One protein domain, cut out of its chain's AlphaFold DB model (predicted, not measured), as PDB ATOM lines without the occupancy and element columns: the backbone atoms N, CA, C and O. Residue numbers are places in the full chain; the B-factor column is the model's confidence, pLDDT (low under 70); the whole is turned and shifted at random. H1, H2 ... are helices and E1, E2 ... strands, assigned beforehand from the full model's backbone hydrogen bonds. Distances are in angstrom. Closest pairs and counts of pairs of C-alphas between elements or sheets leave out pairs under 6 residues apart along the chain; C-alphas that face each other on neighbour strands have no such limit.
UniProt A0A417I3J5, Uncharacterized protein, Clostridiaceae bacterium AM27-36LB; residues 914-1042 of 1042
ATOM      1  N   ALA A 914      31.897  -2.008  30.911       64.44
ATOM      2  CA  ALA A 914      32.412  -3.179  31.623       64.44
ATOM      3  C   ALA A 914      31.587  -3.438  32.895       64.44
ATOM      4  O   ALA A 914      31.373  -2.532  33.703       64.44
ATOM      5  N   ARG A 915      31.118  -4.676  33.088       74.50
ATOM      6  CA  ARG A 915      30.377  -5.071  34.290       74.50
ATOM      7  C   ARG A 915      30.860  -6.418  34.788       74.50
ATOM      8  O   ARG A 915      30.966  -7.363  34.020       74.50
ATOM      9  N   THR A 916      31.062  -6.525  36.092       82.50
ATOM     10  CA  THR A 916      31.269  -7.811  36.746       82.50
ATOM     11  C   THR A 916      29.933  -8.534  36.823       82.50
ATOM     12  O   THR A 916      28.978  -8.023  37.408       82.50
ATOM     13  N   VAL A 917      29.859  -9.720  36.229       88.44
ATOM     14  CA  VAL A 917      28.651 -10.545  36.208       88.44
ATOM     15  C   VAL A 917      28.781 -11.655  37.247       88.44
ATOM     16  O   VAL A 917      29.724 -12.440  37.213       88.44
ATOM     17  N   LEU A 918      27.837 -11.707  38.185       90.62
ATOM     18  CA  LEU A 918      27.694 -12.811  39.125       90.62
ATOM     19  C   LEU A 918      26.659 -13.795  38.592       90.62
ATOM     20  O   LEU A 918      25.546 -13.385  38.261       90.62
ATOM     21  N   GLU A 919      27.013 -15.077  38.568       90.94
ATOM     22  CA  GLU A 919      26.156 -16.161  38.086       90.94
ATOM     23  C   GLU A 919      25.933 -17.206  39.184       90.94
ATOM     24  O   GLU A 919      26.858 -17.568  39.916       90.94
ATOM     25  N   TYR A 920      24.702 -17.701  39.276       91.38
ATOM     26  CA  TYR A 920      24.320 -18.835  40.111       91.38
ATOM     27  C   TYR A 920      23.416 -19.773  39.312       91.38
ATOM     28  O   TYR A 920      22.617 -19.306  38.500       91.38
ATOM     29  N   ARG A 921      23.557 -21.086  39.509       91.44
ATOM     30  CA  ARG A 921      22.805 -22.103  38.765       91.44
ATOM     31  C   ARG A 921      22.078 -23.021  39.735       91.44
ATOM     32  O   ARG A 921      22.722 -23.621  40.589       91.44
ATOM     33  N   CYS A 922      20.766 -23.127  39.583       90.38
ATOM     34  CA  CYS A 922      19.909 -24.062  40.313       90.38
ATOM     35  C   CYS A 922      18.595 -24.262  39.545       90.38
ATOM     36  O   CYS A 922      18.424 -23.706  38.458       90.38
ATOM     37  N   ASP A 923      17.660 -25.040  40.094       88.94
ATOM     38  CA  ASP A 923      16.336 -25.185  39.486       88.94
ATOM     39  C   ASP A 923      15.636 -23.813  39.394       88.94
ATOM     40  O   ASP A 923      15.656 -23.046  40.364       88.94
ATOM     41  N   PRO A 924      15.043 -23.455  38.238       90.00
ATOM     42  CA  PRO A 924      14.386 -22.163  38.039       90.00
ATOM     43  C   PRO A 924      13.177 -21.929  38.958       90.00
ATOM     44  O   PRO A 924      12.754 -20.784  39.113       90.00
ATOM     45  N   SER A 925      12.611 -22.983  39.554       87.38
ATOM     46  CA  SER A 925      11.535 -22.893  40.547       87.38
ATOM     47  C   SER A 925      12.026 -22.504  41.947       87.38
ATOM     48  O   SER A 925      11.215 -22.089  42.777       87.38
ATOM     49  N   HIS A 926      13.332 -22.607  42.222       90.94
ATOM     50  CA  HIS A 926      13.908 -22.257  43.520       90.94
ATOM     51  C   HIS A 926      13.999 -20.741  43.701       90.94
ATOM     52  O   HIS A 926      14.193 -19.969  42.757       90.94
ATOM     53  N   LYS A 927      13.908 -20.296  44.955       92.19
ATOM     54  CA  LYS A 927      14.055 -18.883  45.296       92.19
ATOM     55  C   LYS A 927      15.514 -18.580  45.624       92.19
ATOM     56  O   LYS A 927      16.036 -19.012  46.647       92.19
ATOM     57  N   VAL A 928      16.156 -17.797  44.758       94.56
ATOM     58  CA  VAL A 928      17.566 -17.405  44.894       94.56
ATOM     59  C   VAL A 928      17.678 -15.983  45.428       94.56
ATOM     60  O   VAL A 928      17.148 -15.037  44.842       94.56
ATOM     61  N   ILE A 929      18.409 -15.814  46.528       94.88
ATOM     62  CA  ILE A 929      18.702 -14.521  47.147       94.88
ATOM     63  C   ILE A 929      20.207 -14.271  47.076       94.88
ATOM     64  O   ILE A 929      21.007 -15.043  47.596       94.88
ATOM     65  N   LEU A 930      20.598 -13.165  46.448       94.81
ATOM     66  CA  LEU A 930      21.965 -12.662  46.458       94.81
ATOM     67  C   LEU A 930      22.154 -11.732  47.658       94.81
ATOM     68  O   LEU A 930      21.479 -10.705  47.770       94.81
ATOM     69  N   HIS A 931      23.111 -12.072  48.511       94.19
ATOM     70  CA  HIS A 931      23.582 -11.241  49.609       94.19
ATOM     71  C   HIS A 931      24.923 -10.631  49.226       94.19
ATOM     72  O   HIS A 931      25.840 -11.374  48.878       94.19
ATOM     73  N   TYR A 932      25.062  -9.307  49.277       93.50
ATOM     74  CA  TYR A 932      26.322  -8.658  48.924       93.50
ATOM     75  C   TYR A 932      26.594  -7.373  49.709       93.50
ATOM     76  O   TYR A 932      25.680  -6.693  50.171       93.50
ATOM     77  N   VAL A 933      27.877  -7.041  49.822       91.75
ATOM     78  CA  VAL A 933      28.411  -5.787  50.357       91.75
ATOM     79  C   VAL A 933      29.319  -5.193  49.287       91.75
ATOM     80  O   VAL A 933      30.175  -5.898  48.749       91.75
ATOM     81  N   LEU A 934      29.109  -3.917  48.965       88.25
ATOM     82  CA  LEU A 934      29.918  -3.178  48.000       88.25
ATOM     83  C   LEU A 934      30.709  -2.083  48.727       88.25
ATOM     84  O   LEU A 934      30.132  -1.148  49.289       88.25
ATOM     85  N   GLU A 935      32.028  -2.236  48.740       87.44
ATOM     86  CA  GLU A 935      32.970  -1.363  49.431       87.44
ATOM     87  C   GLU A 935      33.523  -0.308  48.464       87.44
ATOM     88  O   GLU A 935      34.260  -0.618  47.528       87.44
ATOM     89  N   TYR A 936      33.140   0.948  48.703       82.12
ATOM     90  CA  TYR A 936      33.561   2.123  47.940       82.12
ATOM     91  C   TYR A 936      34.721   2.866  48.602       82.12
ATOM     92  O   TYR A 936      34.840   2.909  49.831       82.12
ATOM     93  N   HIS A 937      35.482   3.595  47.787       68.75
ATOM     94  CA  HIS A 937      36.512   4.524  48.247       68.75
ATOM     95  C   HIS A 937      35.983   5.560  49.249       68.75
ATOM     96  O   HIS A 937      34.967   6.220  49.028       68.75
ATOM     97  N   GLY A 938      36.690   5.720  50.373       67.19
ATOM     98  CA  GLY A 938      36.439   6.773  51.366       67.19
ATOM     99  C   GLY A 938      35.267   6.547  52.333       67.19
ATOM    100  O   GLY A 938      35.126   7.314  53.289       67.19
ATOM    101  N   LYS A 939      34.452   5.497  52.159       75.19
ATOM    102  CA  LYS A 939      33.411   5.113  53.131       75.19
ATOM    103  C   LYS A 939      33.972   4.133  54.167       75.19
ATOM    104  O   LYS A 939      34.712   3.221  53.834       75.19
ATOM    105  N   ARG A 940      33.620   4.327  55.445       64.94
ATOM    106  CA  ARG A 940      34.004   3.428  56.560       64.94
ATOM    107  C   ARG A 940      32.887   2.471  56.991       64.94
ATOM    108  O   ARG A 940      33.137   1.561  57.772       64.94
ATOM    109  N   THR A 941      31.668   2.696  56.512       70.12
ATOM    110  CA  THR A 941      30.476   1.887  56.791       70.12
ATOM    111  C   THR A 941      29.835   1.497  55.466       70.12
ATOM    112  O   THR A 941      29.577   2.375  54.636       70.12
ATOM    113  N   PHE A 942      29.582   0.203  55.281       79.12
ATOM    114  CA  PHE A 942      29.015  -0.359  54.058       79.12
ATOM    115  C   PHE A 942      27.704  -1.077  54.367       79.12
ATOM    116  O   PHE A 942      27.588  -1.736  55.402       79.12
ATOM    117  N   ASP A 943      26.731  -0.936  53.472       82.62
ATOM    118  CA  ASP A 943      25.410  -1.531  53.634       82.62
ATOM    119  C   ASP A 943      25.416  -2.986  53.156       82.62
ATOM    120  O   ASP A 943      25.957  -3.318  52.098       82.62
ATOM    121  N   TYR A 944      24.783  -3.855  53.942       87.56
ATOM    122  CA  TYR A 944      24.522  -5.237  53.561       87.56
ATOM    123  C   TYR A 944      23.235  -5.305  52.741       87.56
ATOM    124  O   TYR A 944      22.144  -5.051  53.251       87.56
ATOM    125  N   MET A 945      23.365  -5.648  51.462       91.88
ATOM    126  CA  MET A 945      22.269  -5.661  50.500       91.88
ATOM    127  C   MET A 945      21.786  -7.089  50.244       91.88
ATOM    128  O   MET A 945      22.580  -8.016  50.090       91.88
ATOM    129  N   THR A 946      20.470  -7.259  50.136       91.50
ATOM    130  CA  THR A 946      19.835  -8.539  49.792       91.50
ATOM    131  C   THR A 946      18.875  -8.352  48.631       91.50
ATOM    132  O   THR A 946      17.971  -7.520  48.709       91.50
ATOM    133  N   VAL A 947      19.054  -9.114  47.554       94.88
ATOM    134  CA  VAL A 947      18.234  -9.006  46.341       94.88
ATOM    135  C   VAL A 947      17.811 -10.396  45.889       94.88
ATOM    136  O   VAL A 947      18.655 -11.264  45.694       94.88
ATOM    137  N   GLN A 948      16.510 -10.600  45.687       94.12
ATOM    138  CA  GLN A 948      16.011 -11.804  45.029       94.12
ATOM    139  C   GLN A 948      16.350 -11.756  43.536       94.12
ATOM    140  O   GLN A 948      16.103 -10.747  42.870       94.12
ATOM    141  N   LEU A 949      16.914 -12.844  43.021       93.31
ATOM    142  CA  LEU A 949      17.191 -13.020  41.603       93.31
ATOM    143  C   LEU A 949      16.093 -13.859  40.946       93.31
ATOM    144  O   LEU A 949      15.468 -14.703  41.585       93.31
ATOM    145  N   PHE A 950      15.891 -13.621  39.654       91.00
ATOM    146  CA  PHE A 950      14.990 -14.393  38.804       91.00
ATOM    147  C   PHE A 950      15.800 -15.074  37.695       91.00
ATOM    148  O   PHE A 950      16.838 -14.530  37.294       91.00
ATOM    149  N   PRO A 951      15.355 -16.246  37.212       89.94
ATOM    150  CA  PRO A 951      16.040 -16.955  36.142       89.94
ATOM    151  C   PRO A 951      16.068 -16.110  34.864       89.94
ATOM    152  O   PRO A 951      15.041 -15.590  34.427       89.94
ATOM    153  N   VAL A 952      17.253 -15.965  34.271       88.31
ATOM    154  CA  VAL A 952      17.468 -15.218  33.019       88.31
ATOM    155  C   VAL A 952      17.349 -16.141  31.810       88.31
ATOM    156  O   VAL A 952      16.748 -15.773  30.806       88.31
ATOM    157  N   CYS A 953      17.911 -17.344  31.912       87.69
ATOM    158  CA  CYS A 953      17.826 -18.381  30.893       87.69
ATOM    159  C   CYS A 953      17.829 -19.742  31.591       87.69
ATOM    160  O   CYS A 953      18.829 -20.124  32.203       87.69
ATOM    161  N   GLY A 954      16.693 -20.443  31.561       84.81
ATOM    162  CA  GLY A 954      16.522 -21.689  32.311       84.81
ATOM    163  C   GLY A 954      16.865 -21.506  33.794       84.81
ATOM    164  O   GLY A 954      16.389 -20.576  34.428       84.81
ATOM    165  N   GLY A 955      17.728 -22.364  34.338       89.38
ATOM    166  CA  GLY A 955      18.180 -22.315  35.735       89.38
ATOM    167  C   GLY A 955      19.336 -21.352  36.038       89.38
ATOM    168  O   GLY A 955      19.978 -21.497  37.077       89.38
ATOM    169  N   ILE A 956      19.667 -20.410  35.144       91.50
ATOM    170  CA  ILE A 956      20.783 -19.472  35.343       91.50
ATOM    171  C   ILE A 956      20.273 -18.131  35.877       91.50
ATOM    172  O   ILE A 956      19.495 -17.432  35.224       91.50
ATOM    173  N   PHE A 957      20.776 -17.742  37.045       92.75
ATOM    174  CA  PHE A 957      20.471 -16.498  37.740       92.75
ATOM    175  C   PHE A 957      21.663 -15.559  37.640       92.75
ATOM    176  O   PHE A 957      22.787 -15.938  37.970       92.75
ATOM    177  N   VAL A 958      21.418 -14.324  37.202       91.06
ATOM    178  CA  VAL A 958      22.496 -13.384  36.892       91.06
ATOM    179  C   VAL A 958      22.261 -12.023  37.532       91.06
ATOM    180  O   VAL A 958      21.153 -11.485  37.508       91.06
ATOM    181  N   LYS A 959      23.329 -11.420  38.064       90.31
ATOM    182  CA  LYS A 959      23.349 -10.012  38.472       90.31
ATOM    183  C   LYS A 959      24.649  -9.347  38.032       90.31
ATOM    184  O   LYS A 959      25.726  -9.846  38.327       90.31
ATOM    185  N   SER A 960      24.545  -8.202  37.360       87.25
ATOM    186  CA  SER A 960      25.707  -7.412  36.938       87.25
ATOM    187  C   SER A 960      25.957  -6.213  37.858       87.25
ATOM    188  O   SER A 960      25.012  -5.548  38.291       87.25
ATOM    189  N   PHE A 961      27.234  -5.936  38.127       86.56
ATOM    190  CA  PHE A 961      27.725  -4.826  38.942       86.56
ATOM    191  C   PHE A 961      28.743  -3.992  38.155       86.56
ATOM    192  O   PHE A 961      29.698  -4.552  37.614       86.56
ATOM    193  N   PRO A 962      28.586  -2.661  38.086       82.75
ATOM    194  CA  PRO A 962      29.670  -1.784  37.672       82.75
ATOM    195  C   PRO A 962      30.639  -1.620  38.855       82.75
ATOM    196  O   PRO A 962      30.329  -0.883  39.783       82.75
ATOM    197  N   LEU A 963      31.766  -2.340  38.851       83.12
ATOM    198  CA  LEU A 963      32.808  -2.217  39.884       83.12
ATOM    199  C   LEU A 963      33.925  -1.314  39.382       83.12
ATOM    200  O   LEU A 963      34.567  -1.674  38.404       83.12
ATOM    201  N   PHE A 964      34.177  -0.169  40.000       80.94
ATOM    202  CA  PHE A 964      35.287   0.713  39.623       80.94
ATOM    203  C   PHE A 964      36.619   0.255  40.236       80.94
ATOM    204  O   PHE A 964      36.649  -0.575  41.141       80.94
ATOM    205  N   TYR A 965      37.744   0.773  39.728       79.50
ATOM    206  CA  TYR A 965      39.084   0.439  40.234       79.50
ATOM    207  C   TYR A 965      39.179   0.639  41.754       79.50
ATOM    208  O   TYR A 965      38.827   1.708  42.248       79.50
ATOM    209  N   GLY A 966      39.652  -0.377  42.478       78.94
ATOM    210  CA  GLY A 966      39.787  -0.397  43.937       78.94
ATOM    211  C   GLY A 966      38.493  -0.680  44.714       78.94
ATOM    212  O   GLY A 966      38.547  -0.822  45.932       78.94
ATOM    213  N   GLU A 967      37.337  -0.796  44.050       87.75
ATOM    214  CA  GLU A 967      36.102  -1.235  44.711       87.75
ATOM    215  C   GLU A 967      36.127  -2.741  44.976       87.75
ATOM    216  O   GLU A 967      36.599  -3.541  44.157       87.75
ATOM    217  N   ARG A 968      35.561  -3.132  46.119       87.75
ATOM    218  CA  ARG A 968      35.494  -4.526  46.553       87.75
ATOM    219  C   ARG A 968      34.048  -4.982  46.715       87.75
ATOM    220  O   ARG A 968      33.256  -4.366  47.418       87.75
ATOM    221  N   LEU A 969      33.709  -6.094  46.072       91.00
ATOM    222  CA  LEU A 969      32.415  -6.761  46.150       91.00
ATOM    223  C   LEU A 969      32.570  -8.069  46.922       91.00
ATOM    224  O   LEU A 969      33.260  -8.982  46.469       91.00
ATOM    225  N   THR A 970      31.895  -8.191  48.061       91.56
ATOM    226  CA  THR A 970      31.804  -9.442  48.825       91.56
ATOM    227  C   THR A 970      30.378  -9.972  48.746       91.56
ATOM    228  O   THR A 970      29.448  -9.233  49.049       91.56
ATOM    229  N   TRP A 971      30.173 -11.228  48.338       94.62
ATOM    230  CA  TRP A 971      28.835 -11.796  48.142       94.62
ATOM    231  C   TRP A 971      28.727 -13.287  48.471       94.62
ATOM    232  O   TRP A 971      29.724 -14.006  48.518       94.62
ATOM    233  N   PHE A 972      27.496 -13.758  48.666       95.00
ATOM    234  CA  PHE A 972      27.110 -15.169  48.638       95.00
ATOM    235  C   PHE A 972      25.646 -15.313  48.198       95.00
ATOM    236  O   PHE A 972      24.876 -14.351  48.246       95.00
ATOM    237  N   PHE A 973      25.260 -16.508  47.764       95.50
ATOM    238  CA  PHE A 973      23.889 -16.840  47.387       95.50
ATOM    239  C   PHE A 973      23.230 -17.698  48.462       95.50
ATOM    240  O   PHE A 973      23.886 -18.525  49.094       95.50
ATOM    241  N   THR A 974      21.926 -17.514  48.625       94.44
ATOM    242  CA  THR A 974      21.053 -18.384  49.407       94.44
ATOM    243  C   THR A 974      19.969 -18.929  48.484       94.44
ATOM    244  O   THR A 974      19.275 -18.157  47.826       94.44
ATOM    245  N   GLU A 975      19.843 -20.247  48.424       94.38
ATOM    246  CA  GLU A 975      18.856 -20.991  47.646       94.38
ATOM    247  C   GLU A 975      17.819 -21.592  48.595       94.38
ATOM    248  O   GLU A 975      18.168 -22.358  49.491       94.38
ATOM    249  N   GLU A 976      16.552 -21.241  48.403       92.12
ATOM    250  CA  GLU A 976      15.409 -21.786  49.135       92.12
ATOM    251  C   GLU A 976      14.604 -22.699  48.200       92.12
ATOM    252  O   GLU A 976      14.085 -22.253  47.168       92.12
ATOM    253  N   LYS A 977      14.531 -23.985  48.553       88.62
ATOM    254  CA  LYS A 977      13.818 -25.020  47.797       88.62
ATOM    255  C   LYS A 977      12.323 -25.059  48.156       88.62
ATOM    256  O   LYS A 977      11.936 -24.573  49.221       88.62
ATOM    257  N   PRO A 978      11.465 -25.689  47.327       82.25
ATOM    258  CA  PRO A 978      10.024 -25.780  47.585       82.25
ATOM    259  C   PRO A 978       9.645 -26.510  48.885       82.25
ATOM    260  O   PRO A 978       8.581 -26.248  49.440       82.25
ATOM    261  N   ASP A 979      10.503 -27.405  49.379       81.88
ATOM    262  CA  ASP A 979      10.331 -28.124  50.651       81.88
ATOM    263  C   ASP A 979      10.701 -27.281  51.891       81.88
ATOM    264  O   ASP A 979      10.573 -27.747  53.025       81.88
ATOM    265  N   GLY A 980      11.143 -26.034  51.686       82.25
ATOM    266  CA  GLY A 980      11.571 -25.106  52.731       82.25
ATOM    267  C   GLY A 980      13.035 -25.260  53.148       82.25
ATOM    268  O   GLY A 980      13.480 -24.568  54.067       82.25
ATOM    269  N   THR A 981      13.807 -26.145  52.506       88.31
ATOM    270  CA  THR A 981      15.246 -26.257  52.771       88.31
ATOM    271  C   THR A 981      16.002 -25.057  52.204       88.31
ATOM    272  O   THR A 981      15.735 -24.594  51.096       88.31
ATOM    273  N   VAL A 982      16.960 -24.543  52.980       90.25
ATOM    274  CA  VAL A 982      17.760 -23.369  52.617       90.25
ATOM    275  C   VAL A 982      19.238 -23.740  52.583       90.25
ATOM    276  O   VAL A 982      19.780 -24.233  53.572       90.25
ATOM    277  N   VAL A 983      19.895 -23.488  51.452       90.38
ATOM    278  CA  VAL A 983      21.322 -23.753  51.228       90.38
ATOM    279  C   VAL A 983      22.031 -22.437  50.922       90.38
ATOM    280  O   VAL A 983      21.606 -21.692  50.046       90.38
ATOM    281  N   SER A 984      23.130 -22.144  51.620       91.25
ATOM    282  CA  SER A 984      23.933 -20.938  51.380       91.25
ATOM    283  C   SER A 984      25.316 -21.290  50.844       91.25
ATOM    284  O   SER A 984      25.979 -22.201  51.342       91.25
ATOM    285  N   THR A 985      25.781 -20.542  49.845       92.31
ATOM    286  CA  THR A 985      27.141 -20.689  49.319       92.31
ATOM    287  C   THR A 985      28.167 -20.056  50.256       92.31
ATOM    288  O   THR A 985      27.860 -19.144  51.022       92.31
ATOM    289  N   VAL A 986      29.433 -20.458  50.123       90.69
ATOM    290  CA  VAL A 986      30.548 -19.748  50.765       90.69
ATOM    291  C   VAL A 986      30.646 -18.301  50.273       90.69
ATOM    292  O   VAL A 986      30.386 -18.013  49.101       90.69
ATOM    293  N   SER A 987      31.038 -17.394  51.169       90.56
ATOM    294  CA  SER A 987      31.271 -15.992  50.823       90.56
ATOM    295  C   SER A 987      32.489 -15.845  49.915       90.56
ATOM    296  O   SER A 987      33.566 -16.367  50.209       90.56
ATOM    297  N   LYS A 988      32.310 -15.129  48.805       91.94
ATOM    298  CA  LYS A 988      33.354 -14.770  47.843       91.94
ATOM    299  C   LYS A 988      33.596 -13.271  47.893       91.94
ATOM    300  O   LYS A 988      32.691 -12.500  48.185       91.94
ATOM    301  N   THR A 989      34.827 -12.865  47.615       90.19
ATOM    302  CA  THR A 989      35.224 -11.460  47.532       90.19
ATOM    303  C   THR A 989      35.992 -11.237  46.240       90.19
ATOM    304  O   THR A 989      36.906 -12.001  45.938       90.19
ATOM    305  N   LEU A 990      35.633 -10.187  45.510       88.44
ATOM    306  CA  LEU A 990      36.331  -9.705  44.328       88.44
ATOM    307  C   LEU A 990      36.688  -8.238  44.540       88.44
ATOM    308  O   LEU A 990      35.815  -7.436  44.848       88.44
ATOM    309  N   GLU A 991      37.950  -7.891  44.338       85.88
ATOM    310  CA  GLU A 991      38.419  -6.507  44.310       85.88
ATOM    311  C   GLU A 991      38.850  -6.172  42.883       85.88
ATOM    312  O   GLU A 991      39.607  -6.929  42.267       85.88
ATOM    313  N   GLN A 992      38.337  -5.073  42.327       80.88
ATOM    314  CA  GLN A 992      38.650  -4.692  40.955       80.88
ATOM    315  C   GLN A 992      40.027  -4.030  40.890       80.88
ATOM    316  O   GLN A 992      40.185  -2.854  41.210       80.88
ATOM    317  N   GLN A 993      41.022  -4.785  40.430       72.56
ATOM    318  CA  GLN A 993      42.403  -4.313  40.278       72.56
ATOM    319  C   GLN A 993      42.893  -4.330  38.819       72.56
ATOM    320  O   GLN A 993      44.032  -3.939  38.564       72.56
ATOM    321  N   GLN A 994      42.073  -4.786  37.857       62.38
ATOM    322  CA  GLN A 994      42.503  -4.942  36.463       62.38
ATOM    323  C   GLN A 994      42.722  -3.605  35.739       62.38
ATOM    324  O   GLN A 994      41.881  -2.707  35.775       62.38
ATOM    325  N   ASP A 995      43.839  -3.539  35.009       56.31
ATOM    326  CA  ASP A 995      44.152  -2.511  34.018       56.31
ATOM    327  C   ASP A 995      43.430  -2.813  32.697       56.31
ATOM    328  O   ASP A 995      43.610  -3.880  32.109       56.31
ATOM    329  N   ARG A 996      42.643  -1.858  32.193       54.50
ATOM    330  CA  ARG A 996      42.215  -1.831  30.786       54.50
ATOM    331  C   ARG A 996      42.874  -0.621  30.126       54.50
ATOM    332  O   ARG A 996      42.488   0.516  30.381       54.50
ATOM    333  N   GLU A 997      43.913  -0.868  29.328       49.38
ATOM    334  CA  GLU A 997      44.787   0.176  28.761       49.38
ATOM    335  C   GLU A 997      44.144   0.986  27.619       49.38
ATOM    336  O   GLU A 997      44.641   2.053  27.263       49.38
ATOM    337  N   ASP A 998      43.026   0.518  27.061       55.78
ATOM    338  CA  ASP A 998      42.550   0.968  25.748       55.78
ATOM    339  C   ASP A 998      41.831   2.337  25.747       55.78
ATOM    340  O   ASP A 998      41.595   2.905  24.685       55.78
ATOM    341  N   ASN A 999      41.542   2.939  26.913       56.50
ATOM    342  CA  ASN A 999      41.035   4.322  27.063       56.50
ATOM    343  C   ASN A 999      39.751   4.644  26.242       56.50
ATOM    344  O   ASN A 999      39.428   5.821  26.004       56.50
ATOM    345  N   LYS A1000      39.019   3.609  25.799       62.59
ATOM    346  CA  LYS A1000      37.932   3.699  24.812       62.59
ATOM    347  C   LYS A1000      36.611   4.072  25.464       62.59
ATOM    348  O   LYS A1000      35.879   4.897  24.920       62.59
ATOM    349  N   THR A1001      36.312   3.510  26.632       69.44
ATOM    350  CA  THR A1001      34.999   3.673  27.271       69.44
ATOM    351  C   THR A1001      35.016   4.705  28.400       69.44
ATOM    352  O   THR A1001      36.048   4.993  29.013       69.44
ATOM    353  N   ARG A1002      33.839   5.269  28.712       74.12
ATOM    354  CA  ARG A1002      33.658   6.189  29.848       74.12
ATOM    355  C   ARG A1002      34.091   5.542  31.168       74.12
ATOM    356  O   ARG A1002      34.708   6.208  31.996       74.12
ATOM    357  N   TYR A1003      33.765   4.264  31.344       76.25
ATOM    358  CA  TYR A1003      34.099   3.477  32.526       76.25
ATOM    359  C   TYR A1003      35.619   3.299  32.693       76.25
ATOM    360  O   TYR A1003      36.145   3.574  33.767       76.25
ATOM    361  N   GLU A1004      36.347   2.937  31.630       74.38
ATOM    362  CA  GLU A1004      37.807   2.742  31.685       74.38
ATOM    363  C   GLU A1004      38.549   4.020  32.086       74.38
ATOM    364  O   GLU A1004      39.458   3.987  32.917       74.38
ATOM    365  N   ARG A1005      38.111   5.166  31.551       78.19
ATOM    366  CA  ARG A1005      38.678   6.477  31.900       78.19
ATOM    367  C   ARG A1005      38.475   6.806  33.380       78.19
ATOM    368  O   ARG A1005      39.409   7.278  34.024       78.19
ATOM    369  N   LEU A1006      37.290   6.519  33.927       78.81
ATOM    370  CA  LEU A1006      36.994   6.718  35.350       78.81
ATOM    371  C   LEU A1006      37.840   5.802  36.245       78.81
ATOM    372  O   LEU A1006      38.425   6.277  37.215       78.81
ATOM    373  N   CYS A1007      37.983   4.522  35.893       78.56
ATOM    374  CA  CYS A1007      38.846   3.585  36.620       78.56
ATOM    375  C   CYS A1007      40.314   4.041  36.635       78.56
ATOM    376  O   CYS A1007      40.978   3.974  37.668       78.56
ATOM    377  N   ARG A1008      40.816   4.573  35.515       78.56
ATOM    378  CA  ARG A1008      42.184   5.100  35.419       78.56
ATOM    379  C   ARG A1008      42.402   6.341  36.286       78.56
ATOM    380  O   ARG A1008      43.445   6.457  36.929       78.56
ATOM    381  N   MET A1009      41.428   7.252  36.324       83.38
ATOM    382  CA  MET A1009      41.465   8.405  37.232       83.38
ATOM    383  C   MET A1009      41.465   7.957  38.690       83.38
ATOM    384  O   MET A1009      42.295   8.427  39.464       83.38
ATOM    385  N   GLN A1010      40.597   7.010  39.051       79.38
ATOM    386  CA  GLN A1010      40.538   6.478  40.410       79.38
ATOM    387  C   GLN A1010      41.878   5.852  40.826       79.38
ATOM    388  O   GLN A1010      42.398   6.154  41.894       79.38
ATOM    389  N   ARG A1011      42.532   5.103  39.933       80.81
ATOM    390  CA  ARG A1011      43.886   4.586  40.169       80.81
ATOM    391  C   ARG A1011      44.928   5.684  40.369       80.81
ATOM    392  O   ARG A1011      45.763   5.586  41.264       80.81
ATOM    393  N   ALA A1012      44.930   6.709  39.517       81.69
ATOM    394  CA  ALA A1012      45.870   7.822  39.644       81.69
ATOM    395  C   ALA A1012      45.676   8.570  40.975       81.69
ATOM    396  O   ALA A1012      46.656   9.045  41.553       81.69
ATOM    397  N   LEU A1013      44.438   8.639  41.471       81.50
ATOM    398  CA  LEU A1013      44.112   9.155  42.798       81.50
ATOM    399  C   LEU A1013      44.676   8.253  43.911       81.50
ATOM    400  O   LEU A1013      45.385   8.758  44.784       81.50
ATOM    401  N   ASP A1014      44.442   6.939  43.839       77.88
ATOM    402  CA  ASP A1014      44.896   5.957  44.838       77.88
ATOM    403  C   ASP A1014      46.432   5.841  44.901       77.88
ATOM    404  O   ASP A1014      47.008   5.672  45.973       77.88
ATOM    405  N   LEU A1015      47.120   5.994  43.762       81.56
ATOM    406  CA  LEU A1015      48.588   6.019  43.661       81.56
ATOM    407  C   LEU A1015      49.204   7.404  43.947       81.56
ATOM    408  O   LEU A1015      50.408   7.588  43.752       81.56
ATOM    409  N   HIS A1016      48.402   8.390  44.365       80.38
ATOM    410  CA  HIS A1016      48.822   9.769  44.657       80.38
ATOM    411  C   HIS A1016      49.523  10.498  43.485       80.38
ATOM    412  O   HIS A1016      50.401  11.343  43.673       80.38
ATOM    413  N   GLN A1017      49.127  10.209  42.242       86.12
ATOM    414  CA  GLN A1017      49.688  10.787  41.014       86.12
ATOM    415  C   GLN A1017      48.943  12.062  40.567       86.12
ATOM    416  O   GLN A1017      48.393  12.134  39.466       86.12
ATOM    417  N   GLU A1018      48.953  13.114  41.392       82.19
ATOM    418  CA  GLU A1018      48.120  14.320  41.198       82.19
ATOM    419  C   GLU A1018      48.258  15.002  39.822       82.19
ATOM    420  O   GLU A1018      47.270  15.458  39.243       82.19
ATOM    421  N   LYS A1019      49.478  15.080  39.268       81.81
ATOM    422  CA  LYS A1019      49.710  15.700  37.948       81.81
ATOM    423  C   LYS A1019      49.056  14.915  36.812       81.81
ATOM    424  O   LYS A1019      48.562  15.527  35.869       81.81
ATOM    425  N   ALA A1020      49.096  13.585  36.881       80.75
ATOM    426  CA  ALA A1020      48.500  12.719  35.871       80.75
ATOM    427  C   ALA A1020      46.970  12.754  35.980       80.75
ATOM    428  O   ALA A1020      46.295  12.926  34.970       80.75
ATOM    429  N   LEU A1021      46.446  12.713  37.211       84.25
ATOM    430  CA  LEU A1021      45.016  12.814  37.489       84.25
ATOM    431  C   LEU A1021      44.402  14.108  36.940       84.25
ATOM    432  O   LEU A1021      43.409  14.046  36.225       84.25
ATOM    433  N   ARG A1022      45.011  15.277  37.203       83.75
ATOM    434  CA  ARG A1022      44.495  16.566  36.697       83.75
ATOM    435  C   ARG A1022      44.417  16.622  35.171       83.75
ATOM    436  O   ARG A1022      43.476  17.199  34.644       83.75
ATOM    437  N   ARG A1023      45.389  16.025  34.470       83.75
ATOM    438  CA  ARG A1023      45.353  15.918  33.001       83.75
ATOM    439  C   ARG A1023      44.201  15.029  32.541       83.75
ATOM    440  O   ARG A1023      43.422  15.459  31.706       83.75
ATOM    441  N   MET A1024      44.058  13.846  33.141       84.44
ATOM    442  CA  MET A1024      42.970  12.918  32.809       84.44
ATOM    443  C   MET A1024      41.584  13.522  33.085       84.44
ATOM    444  O   MET A1024      40.672  13.322  32.292       84.44
ATOM    445  N   MET A1025      41.422  14.274  34.180       82.69
ATOM    446  CA  MET A1025      40.166  14.965  34.503       82.69
ATOM    447  C   MET A1025      39.826  16.051  33.477       82.69
ATOM    448  O   MET A1025      38.690  16.091  33.020       82.69
ATOM    449  N   ALA A1026      40.803  16.874  33.073       82.56
ATOM    450  CA  ALA A1026      40.600  17.898  32.045       82.56
ATOM    451  C   ALA A1026      40.236  17.277  30.684       82.56
ATOM    452  O   ALA A1026      39.265  17.692  30.061       82.56
ATOM    453  N   GLU A1027      40.951  16.223  30.265       81.44
ATOM    454  CA  GLU A1027      40.624  15.461  29.048       81.44
ATOM    455  C   GLU A1027      39.192  14.897  29.102       81.44
ATOM    456  O   GLU A1027      38.470  14.890  28.106       81.44
ATOM    457  N   TYR A1028      38.755  14.420  30.267       82.75
ATOM    458  CA  TYR A1028      37.412  13.875  30.443       82.75
ATOM    459  C   TYR A1028      36.315  14.940  30.461       82.75
ATOM    460  O   TYR A1028      35.238  14.685  29.926       82.75
ATOM    461  N   GLU A1029      36.573  16.114  31.042       80.94
ATOM    462  CA  GLU A1029      35.666  17.266  30.990       80.94
ATOM    463  C   GLU A1029      35.491  17.774  29.556       80.94
ATOM    464  O   GLU A1029      34.352  17.913  29.117       80.94
ATOM    465  N   GLU A1030      36.575  17.926  28.786       79.12
ATOM    466  CA  GLU A1030      36.496  18.288  27.360       79.12
ATOM    467  C   GLU A1030      35.633  17.282  26.577       79.12
ATOM    468  O   GLU A1030      34.768  17.653  25.784       79.12
ATOM    469  N   LEU A1031      35.808  15.983  26.835       76.25
ATOM    470  CA  LEU A1031      35.008  14.927  26.206       76.25
ATOM    471  C   LEU A1031      33.531  14.954  26.649       76.25
ATOM    472  O   LEU A1031      32.641  14.641  25.851       76.25
ATOM    473  N   LEU A1032      33.246  15.329  27.898       75.25
ATOM    474  CA  LEU A1032      31.879  15.526  28.386       75.25
ATOM    475  C   LEU A1032      31.211  16.740  27.735       75.25
ATOM    476  O   LEU A1032      30.051  16.634  27.349       75.25
ATOM    477  N   GLU A1033      31.923  17.853  27.563       74.25
ATOM    478  CA  GLU A1033      31.409  19.033  26.858       74.25
ATOM    479  C   GLU A1033      31.106  18.709  25.390       74.25
ATOM    480  O   GLU A1033      29.992  18.949  24.927       74.25
ATOM    481  N   ILE A1034      32.020  18.020  24.692       70.31
ATOM    482  CA  ILE A1034      31.816  17.573  23.302       70.31
ATOM    483  C   ILE A1034      30.585  16.658  23.179       70.31
ATOM    484  O   ILE A1034      29.799  16.778  22.235       70.31
ATOM    485  N   THR A1035      30.388  15.732  24.124       65.19
ATOM    486  CA  THR A1035      29.217  14.838  24.114       65.19
ATOM    487  C   THR A1035      27.917  15.550  24.499       65.19
ATOM    488  O   THR A1035      26.880  15.240  23.914       65.19
ATOM    489  N   GLN A1036      27.947  16.514  25.425       64.88
ATOM    490  CA  GLN A1036      26.781  17.322  25.803       64.88
ATOM    491  C   GLN A1036      26.354  18.282  24.690       64.88
ATOM    492  O   GLN A1036      25.157  18.410  24.433       64.88
ATOM    493  N   ASP A1037      27.303  18.894  23.986       62.50
ATOM    494  CA  ASP A1037      27.021  19.737  22.824       62.50
ATOM    495  C   ASP A1037      26.501  18.902  21.646       62.50
ATOM    496  O   ASP A1037      25.536  19.290  20.989       62.50
ATOM    497  N   GLY A1038      27.037  17.692  21.445       56.81
ATOM    498  CA  GLY A1038      26.512  16.725  20.477       56.81
ATOM    499  C   GLY A1038      25.095  16.221  20.792       56.81
ATOM    500  O   GLY A1038      24.324  15.963  19.869       56.81
ATOM    501  N   PHE A1039      24.724  16.107  22.075       53.41
ATOM    502  CA  PHE A1039      23.365  15.750  22.512       53.41
ATOM    503  C   PHE A1039      22.384  16.924  22.481       53.41
ATOM    504  O   PHE A1039      21.191  16.695  22.348       53.41
ATOM    505  N   ARG A1040      22.859  18.168  22.617       54.22
ATOM    506  CA  ARG A1040      22.037  19.376  22.428       54.22
ATOM    507  C   ARG A1040      21.819  19.716  20.951       54.22
ATOM    508  O   ARG A1040      20.885  20.446  20.635       54.22
ATOM    509  N   ALA A1041      22.689  19.220  20.070       50.53
ATOM    510  CA  ALA A1041      22.604  19.385  18.621       50.53
ATOM    511  C   ALA A1041      21.827  18.261  17.898       50.53
ATOM    512  O   ALA A1041      21.553  18.399  16.703       50.53
ATOM    513  N   ARG A1042      21.485  17.167  18.591       41.69
ATOM    514  CA  ARG A1042      20.545  16.123  18.142       41.69
ATOM    515  C   ARG A1042      19.180  16.352  18.769       41.69
ATOM    516  O   ARG A1042      18.186  16.023  18.086       41.69
TER     517      ARG A1042
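This is residues 914 to 1042 of the 1042 residues of an uncharacterized protein of Clostridiaceae bacterium AM27-36LB (UniProt A0A417I3J5). Two small sheets lie face to face as a sandwich, a twisted sheet of E2, E3, E6, E7 and E8 over a smaller one of E1, E5 and E4, and a helical hairpin of H1 and H2 sits beyond one end of it. Residues 1033 to 1042, of which 1033 to 1040 belong to H2, stick out free. The printed part has 129 residues, with eight named strands E1 to E8 followed by two named helices, class mixed. The larger sheet is branched and its neighbour pairs are antiparallel; the smaller runs E1, E5, E4. The whole is loose, with a radius of gyration of the C-alphas of 19.2 A, and only just elongated, spanning 59 by 39 by 24 A.

E1, residues 916 to 921, begins with C-alpha 916 at (31.269, -7.811, 36.746) and is 16.7 A long. E2, residues 927 to 935, measures 26.1 A, and E3, residues 944 to 949, 16.0 A. E3 runs on into E4, residues 951 to 953, at 53 degrees. E5 is residues 956 to 961, 16.6 A. E6, residues 968 to 976, is 26.6 A long; E7 is residues 982 to 984 and E8 residues 988 to 991. H1, residues 1002 to 1014, spans 18.7 A. H2, residues 1018 to 1040, spans 32.5 A and ends with C-alpha 1040 at (22.037, 19.376, 22.428).

In the sandwich, two sheets face to face, the facing parts are 10.7 A centre to centre and the best planes 25 degrees apart. E1 and E5 are antiparallel, with N 918 and O 959 2.8 A apart; E5 and E4 meet only at a point. E1 and E2 are near each other. E2 and E3 form a hairpin, with N 930 and O 947 at 2.8 A. On the other side of E2 is antiparallel E6, with N 931 and O 972 at 2.9 A. Beside E6, E2 lies on one side, E7 and E8 on the other: N 975 and O 983 are 2.8 A apart, as are N 969 and O 990. Between the sheets, the closest C-alphas of E3 and E5 are those of Leu 949 and Phe 957, 6.1 A. H1 and H2 are not on either sheet. They form a helical hairpin and touch, H2 with residues 1018 to 1028 alone, at a shallow tilt of 23 degrees, opposite ways; their closest C-alphas are those of Ala 1012 and Leu 1021, 5.5 A. Every O i to N i+4 pair is within hydrogen-bond range in H1, and 18 of 19 in H2.

The two C-alphas farthest apart, of Asp 979 and Lys 1019, are 60.3 A apart. The printed part has no cut, and no link is long. The model's mean pLDDT is 81.6 over the printed part; residues 914, 937 to 938, 940, 994 to 1001 and 1035 to 1042 are under 70.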